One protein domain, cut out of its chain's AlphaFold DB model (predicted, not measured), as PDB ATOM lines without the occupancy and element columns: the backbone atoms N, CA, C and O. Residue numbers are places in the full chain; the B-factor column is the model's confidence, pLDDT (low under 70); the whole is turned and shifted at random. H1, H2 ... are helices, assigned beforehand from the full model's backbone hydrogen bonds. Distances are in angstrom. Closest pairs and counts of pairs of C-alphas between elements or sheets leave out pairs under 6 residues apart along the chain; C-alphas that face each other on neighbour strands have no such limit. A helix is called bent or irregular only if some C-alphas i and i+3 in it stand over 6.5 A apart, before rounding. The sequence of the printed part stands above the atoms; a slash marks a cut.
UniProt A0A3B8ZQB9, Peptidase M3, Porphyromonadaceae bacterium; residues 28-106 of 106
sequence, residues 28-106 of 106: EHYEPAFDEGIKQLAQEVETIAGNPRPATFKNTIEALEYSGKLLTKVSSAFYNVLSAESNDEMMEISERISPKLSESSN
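What this domain is: This is residues 28 to 106 of the 106 residues of the protein "Peptidase M3" of Porphyromonadaceae bacterium (UniProt A0A3B8ZQB9). One long helix, H1, runs along much of a loose rod; H2 folds back beside its far end to make a helical hairpin, H3 runs on in the returning direction and crosses H1 at a slant, and H4 turns back to run the same way as H1. Residues 52 to 58, round the turn from H1 to H2, stick out at one end of the rod, and the turn from H3 to H4 lies toward the other. The printed part has 79 residues with four named helices, H1, H2, H3 and H4 in chain order, and no named strand; the class is all helix. The whole is loose, with a radius of gyration of the C-alphas of 14.8 A, and its C-alphas span 49 by 19 by 18 A.

How they stand to each other: H1, residues 28 to 49, is the hub, touching three other helices. H2, residues 57 to 65, touches H1 at residues 44 to 49 alone, at a shallow tilt of 16 degrees, opposite ways; the closest C-alphas, those of Ile 48 and Thr 60, are 6.2 A apart. H3, residues 69 to 84, touches H1 and runs the opposite way at a tilt of 37 degrees, only just steep; their closest C-alphas, those of Gly 37 and Leu 71, are 4.2 A apart. H4, residues 88 to 104, touches H1 at a shallow tilt of 8 degrees, the same way; their closest C-alphas, those of Ile 38 and Ser 104, are 6.7 A apart. H3 and H4 are close but not clearly touching, with the closest C-alphas, those of Leu 82 and Met 90, 6.4 A apart. H2 is apart from both H3 and H4. H1, H3 and H4 form an up and down bundle, in which each helix runs against the one before it. The helix packing is only just mostly aligned, with 2 of 3 touching pairs at a shallow tilt. Every O i to N i+4 pair is within hydrogen-bond range in H3; the counts are 17 of 18 in H1, 3 of 5 in H2 and 11 of 13 in H4.

Where its parts are: H1 begins at Glu 28, C-alpha (-26.783, 24.256, -54.803), and is 33.0 A long to Ala 49. It is only just irregular, with C-alphas 28 and 31 6.7 A apart. H2 runs from Phe 57 to Glu 65. H3, from Lys 69, C-alpha (-29.011, 43.847, -52.608), to Ala 84, is 23.0 A long. H4, from Asp 88 to Ser 104, C-alpha (-27.158, 39.394, -39.601), is 24.7 A long; it has a kink of 31 degrees near residue 97 and is only just irregular, with C-alphas 96 and 99 6.7 A apart.

The domain as a whole: The two C-alphas farthest apart, those of Pro 54 and Asp 88, are 49.1 A apart. The printed part has no cut and ends at Asn 106, the chain's last residue. The links H2 to H3 and H3 to H4 are tight, and H1 to H2 is short. The mean pLDDT of the printed part is 95.9, and residue 106 is under 70.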
ATOM      1  N   GLU A  28     -28.208  24.022 -55.102       94.69
ATOM      2  CA  GLU A  28     -26.783  24.256 -54.803       94.69
ATOM      3  C   GLU A  28     -26.317  25.723 -54.937       94.69
ATOM      4  O   GLU A  28     -25.236  26.083 -54.470       94.69
ATOM      5  N   HIS A  29     -27.100  26.593 -55.585       96.56
ATOM      6  CA  HIS A  29     -26.771  28.011 -55.736       96.56
ATOM      7  C   HIS A  29     -27.221  28.872 -54.550       96.56
ATOM      8  O   HIS A  29     -26.699  29.980 -54.405       96.56
ATOM      9  N   TYR A  30     -28.180  28.418 -53.736       96.62
ATOM     10  CA  TYR A  30     -28.773  29.251 -52.689       96.62
ATOM     11  C   TYR A  30     -27.809  29.512 -51.540       96.62
ATOM     12  O   TYR A  30     -27.504  30.668 -51.267       96.62
ATOM     13  N   GLU A  31     -27.295  28.466 -50.895       96.19
ATOM     14  CA  GLU A  31     -26.457  28.614 -49.699       96.19
ATOM     15  C   GLU A  31     -25.190  29.460 -49.959       96.19
ATOM     16  O   GLU A  31     -24.990  30.440 -49.238       96.19
ATOM     17  N   PRO A  32     -24.419  29.252 -51.050       96.81
ATOM     18  CA  PRO A  32     -23.299  30.136 -51.379       96.81
ATOM     19  C   PRO A  32     -23.710  31.588 -51.669       96.81
ATOM     20  O   PRO A  32     -22.921  32.506 -51.446       96.81
ATOM     21  N   ALA A  33     -24.915  31.816 -52.204       97.69
ATOM     22  CA  ALA A  33     -25.411  33.165 -52.467       97.69
ATOM     23  C   ALA A  33     -25.907  33.868 -51.197       97.69
ATOM     24  O   ALA A  33     -25.736  35.081 -51.088       97.69
ATOM     25  N   PHE A  34     -26.463  33.126 -50.233       98.12
ATOM     26  CA  PHE A  34     -26.769  33.642 -48.899       98.12
ATOM     27  C   PHE A  34     -25.496  34.034 -48.154       98.12
ATOM     28  O   PHE A  34     -25.410  35.164 -47.684       98.12
ATOM     29  N   ASP A  35     -24.497  33.150 -48.107       97.31
ATOM     30  CA  ASP A  35     -23.239  33.415 -47.400       97.31
ATOM     31  C   ASP A  35     -22.525  34.659 -47.957       97.31
ATOM     32  O   ASP A  35     -22.107  35.542 -47.204       97.31
ATOM     33  N   GLU A  36     -22.436  34.785 -49.284       97.81
ATOM     34  CA  GLU A  36     -21.850  35.972 -49.913       97.81
ATOM     35  C   GLU A  36     -22.735  37.218 -49.733       97.81
ATOM     36  O   GLU A  36     -22.213  38.311 -49.525       97.81
ATOM     37  N   GLY A  37     -24.066  37.076 -49.752       97.69
ATOM     38  CA  GLY A  37     -24.998  38.176 -49.496       97.69
ATOM     39  C   GLY A  37     -24.881  38.748 -48.080       97.69
ATOM     40  O   GLY A  37     -24.847  39.967 -47.922       97.69
ATOM     41  N   ILE A  38     -24.765  37.885 -47.067       97.81
ATOM     42  CA  ILE A  38     -24.556  38.275 -45.663       97.81
ATOM     43  C   ILE A  38     -23.209  38.985 -45.508       97.81
ATOM     44  O   ILE A  38     -23.128  40.051 -44.900       97.81
ATOM     45  N   LYS A  39     -22.152  38.430 -46.107       97.62
ATOM     46  CA  LYS A  39     -20.817  39.034 -46.085       97.62
ATOM     47  C   LYS A  39     -20.793  40.421 -46.734       97.62
ATOM     48  O   LYS A  39     -20.183  41.334 -46.181       97.62
ATOM     49  N   GLN A  40     -21.446  40.590 -47.887       97.75
ATOM     50  CA  GLN A  40     -21.539  41.889 -48.561       97.75
ATOM     51  C   GLN A  40     -22.317  42.902 -47.723       97.75
ATOM     52  O   GLN A  40     -21.832  44.016 -47.548       97.75
ATOM     53  N   LEU A  41     -23.455  42.504 -47.145       97.62
ATOM     54  CA  LEU A  41     -24.230  43.367 -46.252       97.62
ATOM     55  C   LEU A  41     -23.380  43.858 -45.073       97.62
ATOM     56  O   LEU A  41     -23.340  45.057 -44.810       97.62
ATOM     57  N   ALA A  42     -22.664  42.955 -44.397       97.25
ATOM     58  CA  ALA A  42     -21.807  43.317 -43.269       97.25
ATOM     59  C   ALA A  42     -20.729  44.337 -43.676       97.25
ATOM     60  O   ALA A  42     -20.534  45.340 -42.991       97.25
ATOM     61  N   GLN A  43     -20.082  44.133 -44.829       98.06
ATOM     62  CA  GLN A  43     -19.072  45.054 -45.357       98.06
ATOM     63  C   GLN A  43     -19.661  46.426 -45.733       98.06
ATOM     64  O   GLN A  43     -19.036  47.463 -45.496       98.06
ATOM     65  N   GLU A  44     -20.849  46.449 -46.338       97.75
ATOM     66  CA  GLU A  44     -21.560  47.680 -46.696       97.75
ATOM     67  C   GLU A  44     -21.931  48.479 -45.441       97.75
ATOM     68  O   GLU A  44     -21.634  49.673 -45.362       97.75
ATOM     69  N   VAL A  45     -22.491  47.811 -44.427       97.19
ATOM     70  CA  VAL A  45     -22.848  48.421 -43.138       97.19
ATOM     71  C   VAL A  45     -21.611  48.941 -42.409       97.19
ATOM     72  O   VAL A  45     -21.622  50.084 -41.954       97.19
ATOM     73  N   GLU A  46     -20.523  48.168 -42.347       97.44
ATOM     74  CA  GLU A  46     -19.258  48.609 -41.742       97.44
ATOM     75  C   GLU A  46     -18.703  49.850 -42.454       97.44
ATOM     76  O   GLU A  46     -18.281  50.811 -41.810       97.44
ATOM     77  N   THR A  47     -18.776  49.883 -43.786       98.00
ATOM     78  CA  THR A  47     -18.347  51.040 -44.587       98.00
ATOM     79  C   THR A  47     -19.190  52.282 -44.288       98.00
ATOM     80  O   THR A  47     -18.657  53.392 -44.208       98.00
ATOM     81  N   ILE A  48     -20.504  52.117 -44.120       97.94
ATOM     82  CA  ILE A  48     -21.421  53.213 -43.784       97.94
ATOM     83  C   ILE A  48     -21.154  53.720 -42.365       97.94
ATOM     84  O   ILE A  48     -21.011  54.929 -42.167       97.94
ATOM     85  N   ALA A  49     -21.040  52.811 -41.396       97.06
ATOM     86  CA  ALA A  49     -20.789  53.128 -39.993       97.06
ATOM     87  C   ALA A  49     -19.404  53.760 -39.771       97.06
ATOM     88  O   ALA A  49     -19.255  54.656 -38.944       97.06
ATOM     89  N   GLY A  50     -18.400  53.327 -40.538       97.56
ATOM     90  CA  GLY A  50     -17.026  53.826 -40.485       97.56
ATOM     91  C   GLY A  50     -16.760  55.095 -41.303       97.56
ATOM     92  O   GLY A  50     -15.618  55.549 -41.367       97.56
ATOM     93  N   ASN A  51     -17.768  55.683 -41.956       97.44
ATOM     94  CA  ASN A  51     -17.581  56.875 -42.784       97.44
ATOM     95  C   ASN A  51     -17.199  58.099 -41.918       97.44
ATOM     96  O   ASN A  51     -18.007  58.543 -41.104       97.44
ATOM     97  N   PRO A  52     -16.015  58.717 -42.120       97.12
ATOM     98  CA  PRO A  52     -15.518  59.788 -41.249       97.12
ATOM     99  C   PRO A  52     -16.196  61.147 -41.482       97.12
ATOM    100  O   PRO A  52     -15.942  62.106 -40.754       97.12
ATOM    101  N   ARG A  53     -17.017  61.279 -42.533       97.38
ATOM    102  CA  ARG A  53     -17.757  62.517 -42.813       97.38
ATOM    103  C   ARG A  53     -18.949  62.641 -41.860       97.38
ATOM    104  O   ARG A  53     -19.522  61.618 -41.497       97.38
ATOM    105  N   PRO A  54     -19.400  63.868 -41.534       97.88
ATOM    106  CA  PRO A  54     -20.634  64.060 -40.779       97.88
ATOM    107  C   PRO A  54     -21.796  63.259 -41.378       97.88
ATOM    108  O   PRO A  54     -21.956  63.204 -42.605       97.88
ATOM    109  N   ALA A  55     -22.588  62.632 -40.511       97.81
ATOM    110  CA  ALA A  55     -23.741  61.848 -40.926       97.81
ATOM    111  C   ALA A  55     -24.764  62.743 -41.643       97.81
ATOM    112  O   ALA A  55     -25.096  63.844 -41.204       97.81
ATOM    113  N   THR A  56     -25.259  62.256 -42.770       98.31
ATOM    114  CA  THR A  56     -26.274  62.884 -43.612       98.31
ATOM    115  C   THR A  56     -27.283  61.816 -44.005       98.31
ATOM    116  O   THR A  56     -26.963  60.629 -44.030       98.31
ATOM    117  N   PHE A  57     -28.483  62.225 -44.409       98.12
ATOM    118  CA  PHE A  57     -29.474  61.278 -44.921       98.12
ATOM    119  C   PHE A  57     -28.899  60.387 -46.039       98.12
ATOM    120  O   PHE A  57     -29.062  59.173 -46.004       98.12
ATOM    121  N   LYS A  58     -28.140  60.976 -46.973       98.19
ATOM    122  CA  LYS A  58     -27.559  60.268 -48.120       98.19
ATOM    123  C   LYS A  58     -26.484  59.246 -47.739       98.19
ATOM    124  O   LYS A  58     -26.431  58.161 -48.304       98.19
ATOM    125  N   ASN A  59     -25.578  59.604 -46.829       97.56
ATOM    126  CA  ASN A  59     -24.437  58.745 -46.490       97.56
ATOM    127  C   ASN A  59     -24.718  57.761 -45.344       97.56
ATOM    128  O   ASN A  59     -23.833  56.973 -45.029       97.56
ATOM    129  N   THR A  60     -25.914  57.814 -44.751       97.50
ATOM    130  CA  THR A  60     -26.355  56.894 -43.700       97.50
ATOM    131  C   THR A  60     -27.653  56.202 -44.106       97.50
ATOM    132  O   THR A  60     -27.619  55.027 -44.436       97.50
ATOM    133  N   ILE A  61     -28.784  56.911 -44.158       98.00
ATOM    134  CA  ILE A  61     -30.106  56.292 -44.376       98.00
ATOM    135  C   ILE A  61     -30.259  55.742 -45.796       98.00
ATOM    136  O   ILE A  61     -30.567  54.570 -45.971       98.00
ATOM    137  N   GLU A  62     -29.996  56.562 -46.815       98.06
ATOM    138  CA  GLU A  62     -30.077  56.130 -48.217       98.06
ATOM    139  C   GLU A  62     -29.053  55.024 -48.520       98.06
ATOM    140  O   GLU A  62     -29.344  54.083 -49.251       98.06
ATOM    141  N   ALA A  63     -27.856  55.108 -47.935       97.88
ATOM    142  CA  ALA A  63     -26.830  54.086 -48.105       97.88
ATOM    143  C   ALA A  63     -27.240  52.740 -47.477       97.88
ATOM    144  O   ALA A  63     -27.065  51.701 -48.114       97.88
ATOM    145  N   LEU A  64     -27.822  52.756 -46.271       97.25
ATOM    146  CA  LEU A  64     -28.347  51.555 -45.614       97.25
ATOM    147  C   LEU A  64     -29.497  50.940 -46.420       97.25
ATOM    148  O   LEU A  64     -29.495  49.734 -46.635       97.25
ATOM    149  N   GLU A  65     -30.411  51.758 -46.951       96.88
ATOM    150  CA  GLU A  65     -31.521  51.294 -47.802       96.88
ATOM    151  C   GLU A  65     -31.034  50.567 -49.067       96.88
ATOM    152  O   GLU A  65     -31.650  49.612 -49.534       96.88
ATOM    153  N   TYR A  66     -29.904  50.994 -49.639       96.25
ATOM    154  CA  TYR A  66     -29.318  50.337 -50.808       96.25
ATOM    155  C   TYR A  66     -28.418  49.139 -50.487       96.25
ATOM    156  O   TYR A  66     -27.961  48.491 -51.437       96.25
ATOM    157  N   SER A  67     -28.150  48.860 -49.213       97.19
ATOM    158  CA  SER A  67     -27.306  47.739 -48.790       97.19
ATOM    159  C   SER A  67     -28.059  46.405 -48.888       97.19
ATOM    160  O   SER A  67     -29.284  46.357 -48.979       97.19
ATOM    161  N   GLY A  68     -27.335  45.290 -48.921       96.50
ATOM    162  CA  GLY A  68     -27.915  43.947 -48.887       96.50
ATOM    163  C   GLY A  68     -28.602  43.508 -50.183       96.50
ATOM    164  O   GLY A  68     -29.352  42.535 -50.178       96.50
ATOM    165  N   LYS A  69     -28.346  44.164 -51.323       96.50
ATOM    166  CA  LYS A  69     -29.011  43.847 -52.608       96.50
ATOM    167  C   LYS A  69     -28.914  42.376 -53.008       96.50
ATOM    168  O   LYS A  69     -29.901  41.804 -53.472       96.50
ATOM    169  N   LEU A  70     -27.738  41.764 -52.855       97.12
ATOM    170  CA  LEU A  70     -27.555  40.343 -53.152       97.12
ATOM    171  C   LEU A  70     -28.374  39.472 -52.192       97.12
ATOM    172  O   LEU A  70     -29.063  38.562 -52.653       97.12
ATOM    173  N   LEU A  71     -28.346  39.792 -50.894       97.38
ATOM    174  CA  LEU A  71     -29.088  39.071 -49.864       97.38
ATOM    175  C   LEU A  71     -30.599  39.126 -50.115       97.38
ATOM    176  O   LEU A  71     -31.261  38.090 -50.112       97.38
ATOM    177  N   THR A  72     -31.141  40.303 -50.435       96.31
ATOM    178  CA  THR A  72     -32.550  40.474 -50.818       96.31
ATOM    179  C   THR A  72     -32.888  39.641 -52.052       96.31
ATOM    180  O   THR A  72     -33.871  38.904 -52.061       96.31
ATOM    181  N   LYS A  73     -32.038  39.685 -53.084       96.62
ATOM    182  CA  LYS A  73     -32.245  38.975 -54.351       96.62
ATOM    183  C   LYS A  73     -32.298  37.452 -54.186       96.62
ATOM    184  O   LYS A  73     -33.171  36.816 -54.778       96.62
ATOM    185  N   VAL A  74     -31.380  36.865 -53.412       97.88
ATOM    186  CA  VAL A  74     -31.397  35.418 -53.127       97.88
ATOM    187  C   VAL A  74     -32.565  35.049 -52.211       97.88
ATOM    188  O   VAL A  74     -33.268  34.084 -52.507       97.88
ATOM    189  N   SER A  75     -32.849  35.859 -51.184       97.25
ATOM    190  CA  SER A  75     -33.957  35.634 -50.243       97.25
ATOM    191  C   SER A  75     -35.306  35.598 -50.954       97.25
ATOM    192  O   SER A  75     -36.074  34.658 -50.768       97.25
ATOM    193  N   SER A  76     -35.584  36.575 -51.823       96.38
ATOM    194  CA  SER A  76     -36.847  36.630 -52.566       96.38
ATOM    195  C   SER A  76     -37.059  35.397 -53.445       96.38
ATOM    196  O   SER A  76     -38.163  34.862 -53.488       96.38
ATOM    197  N   ALA A  77     -36.015  34.922 -54.133       96.94
ATOM    198  CA  ALA A  77     -36.117  33.731 -54.975       96.94
ATOM    199  C   ALA A  77     -36.235  32.443 -54.147       96.94
ATOM    200  O   ALA A  77     -37.007  31.559 -54.508       96.94
ATOM    201  N   PHE A  78     -35.478  32.330 -53.052       97.62
ATOM    202  CA  PHE A  78     -35.478  31.151 -52.190       97.62
ATOM    203  C   PHE A  78     -36.824  30.963 -51.495       97.62
ATOM    204  O   PHE A  78     -37.449  29.922 -51.658       97.62
ATOM    205  N   TYR A  79     -37.314  31.986 -50.786       96.75
ATOM    206  CA  TYR A  79     -38.564  31.883 -50.032       96.75
ATOM    207  C   TYR A  79     -39.800  31.779 -50.931       96.75
ATOM    208  O   TYR A  79     -40.805  31.202 -50.519       96.75
ATOM    209  N   ASN A  80     -39.730  32.273 -52.172       96.44
ATOM    210  CA  ASN A  80     -40.774  32.025 -53.163       96.44
ATOM    211  C   ASN A  80     -40.888  30.531 -53.508       96.44
ATOM    212  O   ASN A  80     -41.983  29.980 -53.425       96.44
ATOM    213  N   VAL A  81     -39.767  29.875 -53.832       95.62
ATOM    214  CA  VAL A  81     -39.748  28.438 -54.154       95.62
ATOM    215  C   VAL A  81     -40.037  27.599 -52.911       95.62
ATOM    216  O   VAL A  81     -40.863  26.698 -52.979       95.62
ATOM    217  N   LEU A  82     -39.449  27.936 -51.757       96.12
ATOM    218  CA  LEU A  82     -39.695  27.242 -50.488       96.12
ATOM    219  C   LEU A  82     -41.186  27.235 -50.110       96.12
ATOM    220  O   LEU A  82     -41.677  26.262 -49.556       96.12
ATOM    221  N   SER A  83     -41.921  28.309 -50.406       95.69
ATOM    222  CA  SER A  83     -43.356  28.391 -50.112       95.69
ATOM    223  C   SER A  83     -44.223  27.621 -51.117       95.69
ATOM    224  O   SER A  83     -45.251  27.057 -50.746       95.69
ATOM    225  N   ALA A  84     -43.825  27.588 -52.394       94.69
ATOM    226  CA  ALA A  84     -44.645  27.039 -53.475       94.69
ATOM    227  C   ALA A  84     -44.343  25.569 -53.819       94.69
ATOM    228  O   ALA A  84     -45.250  24.830 -54.192       94.69
ATOM    229  N   GLU A  85     -43.079  25.159 -53.728       92.12
ATOM    230  CA  GLU A  85     -42.560  23.891 -54.256       92.12
ATOM    231  C   GLU A  85     -41.361  23.404 -53.419       92.12
ATOM    232  O   GLU A  85     -40.272  23.139 -53.927       92.12
ATOM    233  N   SER A  86     -41.536  23.342 -52.096       90.50
ATOM    234  CA  SER A  86     -40.479  22.854 -51.203       90.50
ATOM    235  C   SER A  86     -40.164  21.371 -51.413       90.50
ATOM    236  O   SER A  86     -41.011  20.577 -51.825       90.50
ATOM    237  N   ASN A  87     -38.950  20.992 -51.031       92.56
ATOM    238  CA  ASN A  87     -38.490  19.618 -50.874       92.56
ATOM    239  C   ASN A  87     -37.528  19.536 -49.674       92.56
ATOM    240  O   ASN A  87     -37.198  20.561 -49.072       92.56
ATOM    241  N   ASP A  88     -37.077  18.329 -49.330       96.12
ATOM    242  CA  ASP A  88     -36.210  18.107 -48.164       96.12
ATOM    243  C   ASP A  88     -34.922  18.946 -48.224       96.12
ATOM    244  O   ASP A  88     -34.569  19.601 -47.249       96.12
ATOM    245  N   GLU A  89     -34.281  19.042 -49.392       94.75
ATOM    246  CA  GLU A  89     -33.055  19.832 -49.578       94.75
ATOM    247  C   GLU A  89     -33.290  21.338 -49.342       94.75
ATOM    248  O   GLU A  89     -32.490  22.012 -48.691       94.75
ATOM    249  N   MET A  90     -34.411  21.881 -49.830       95.06
ATOM    250  CA  MET A  90     -34.800  23.277 -49.602       95.06
ATOM    251  C   MET A  90     -35.109  23.545 -48.124       95.06
ATOM    252  O   MET A  90     -34.733  24.599 -47.605       95.06
ATOM    253  N   MET A  91     -35.755  22.603 -47.429       96.31
ATOM    254  CA  MET A  91     -36.016  22.716 -45.990       96.31
ATOM    255  C   MET A  91     -34.717  22.689 -45.181       96.31
ATOM    256  O   MET A  91     -34.510  23.562 -44.340       96.31
ATOM    257  N   GLU A  92     -33.801  21.772 -45.488       97.00
ATOM    258  CA  GLU A  92     -32.496  21.699 -44.830       97.00
ATOM    259  C   GLU A  92     -31.665  22.975 -45.042       97.00
ATOM    260  O   GLU A  92     -31.011  23.459 -44.115       97.00
ATOM    261  N   ILE A  93     -31.696  23.559 -46.248       96.19
ATOM    262  CA  ILE A  93     -31.074  24.871 -46.484       96.19
ATOM    263  C   ILE A  93     -31.732  25.922 -45.594       96.19
ATOM    264  O   ILE A  93     -31.017  26.682 -44.945       96.19
ATOM    265  N   SER A  94     -33.068  25.953 -45.522       96.38
ATOM    266  CA  SER A  94     -33.811  26.898 -44.681       96.38
ATOM    267  C   SER A  94     -33.365  26.827 -43.216       96.38
ATOM    268  O   SER A  94     -33.127  27.867 -42.596       96.38
ATOM    269  N   GLU A  95     -33.197  25.623 -42.668       97.12
ATOM    270  CA  GLU A  95     -32.713  25.410 -41.298       97.12
ATOM    271  C   GLU A  95     -31.298  25.959 -41.082       97.12
ATOM    272  O   GLU A  95     -31.028  26.569 -40.048       97.12
ATOM    273  N   ARG A  96     -30.401  25.808 -42.067       97.12
ATOM    274  CA  ARG A  96     -29.026  26.329 -41.985       97.12
ATOM    275  C   ARG A  96     -28.940  27.845 -42.148       97.12
ATOM    276  O   ARG A  96     -28.116  28.476 -41.487       97.12
ATOM    277  N   ILE A  97     -29.755  28.444 -43.021       96.44
ATOM    278  CA  ILE A  97     -29.686  29.890 -43.303       96.44
ATOM    279  C   ILE A  97     -30.429  30.734 -42.265       96.44
ATOM    280  O   ILE A  97     -29.996  31.842 -41.971       96.44
ATOM    281  N   SER A  98     -31.527  30.235 -41.692       94.88
ATOM    282  CA  SER A  98     -32.381  31.007 -40.777       94.88
ATOM    283  C   SER A  98     -31.634  31.600 -39.572       94.88
ATOM    284  O   SER A  98     -31.814  32.794 -39.305       94.88
ATOM    285  N   PRO A  99     -30.765  30.851 -38.858       96.38
ATOM    286  CA  PRO A  99     -29.965  31.433 -37.783       96.38
ATOM    287  C   PRO A  99     -28.952  32.464 -38.300       96.38
ATOM    288  O   PRO A  99     -28.832  33.524 -37.694       96.38
ATOM    289  N   LYS A 100     -28.296  32.217 -39.447       95.56
ATOM    290  CA  LYS A 100     -27.346  33.168 -40.059       95.56
ATOM    291  C   LYS A 100     -28.023  34.500 -40.409       95.56
ATOM    292  O   LYS A 100     -27.470  35.567 -40.165       95.56
ATOM    293  N   LEU A 101     -29.239  34.441 -40.958       94.12
ATOM    294  CA  LEU A 101     -30.028  35.628 -41.291       94.12
ATOM    295  C   LEU A 101     -30.440  36.402 -40.037       94.12
ATOM    296  O   LEU A 101     -30.316  37.625 -40.008       94.12
ATOM    297  N   SER A 102     -30.878  35.684 -39.002       94.62
ATOM    298  CA  SER A 102     -31.275  36.277 -37.720       94.62
ATOM    299  C   SER A 102     -30.097  36.960 -37.017       94.62
ATOM    300  O   SER A 102     -30.261  38.022 -36.424       94.62
ATOM    301  N   GLU A 103     -28.897  36.382 -37.104       93.00
ATOM    302  CA  GLU A 103     -27.667  37.006 -36.612       93.00
ATOM    303  C   GLU A 103     -27.333  38.278 -37.402       93.00
ATOM    304  O   GLU A 103     -27.038  39.304 -36.799       93.00
ATOM    305  N   SER A 104     -27.469  38.248 -38.733       86.94
ATOM    306  CA  SER A 104     -27.158  39.394 -39.601       86.94
ATOM    307  C   SER A 104     -28.128  40.580 -39.500       86.94
ATOM    308  O   SER A 104     -27.829  41.647 -40.031       86.94
ATOM    309  N   SER A 105     -29.297  40.403 -38.872       81.75
ATOM    310  CA  SER A 105     -30.305  41.464 -38.724       81.75
ATOM    311  C   SER A 105     -30.140  42.342 -37.477       81.75
ATOM    312  O   SER A 105     -30.870  43.325 -37.351       81.75
ATOM    313  N   ASN A 106     -29.240  41.972 -36.559       58.59
ATOM    314  CA  ASN A 106     -28.980  42.686 -35.300       58.59
ATOM    315  C   ASN A 106     -27.767  43.615 -35.407       58.59
ATOM    316  O   ASN A 106     -27.779  44.645 -34.697       58.59
TER     317      ASN A 106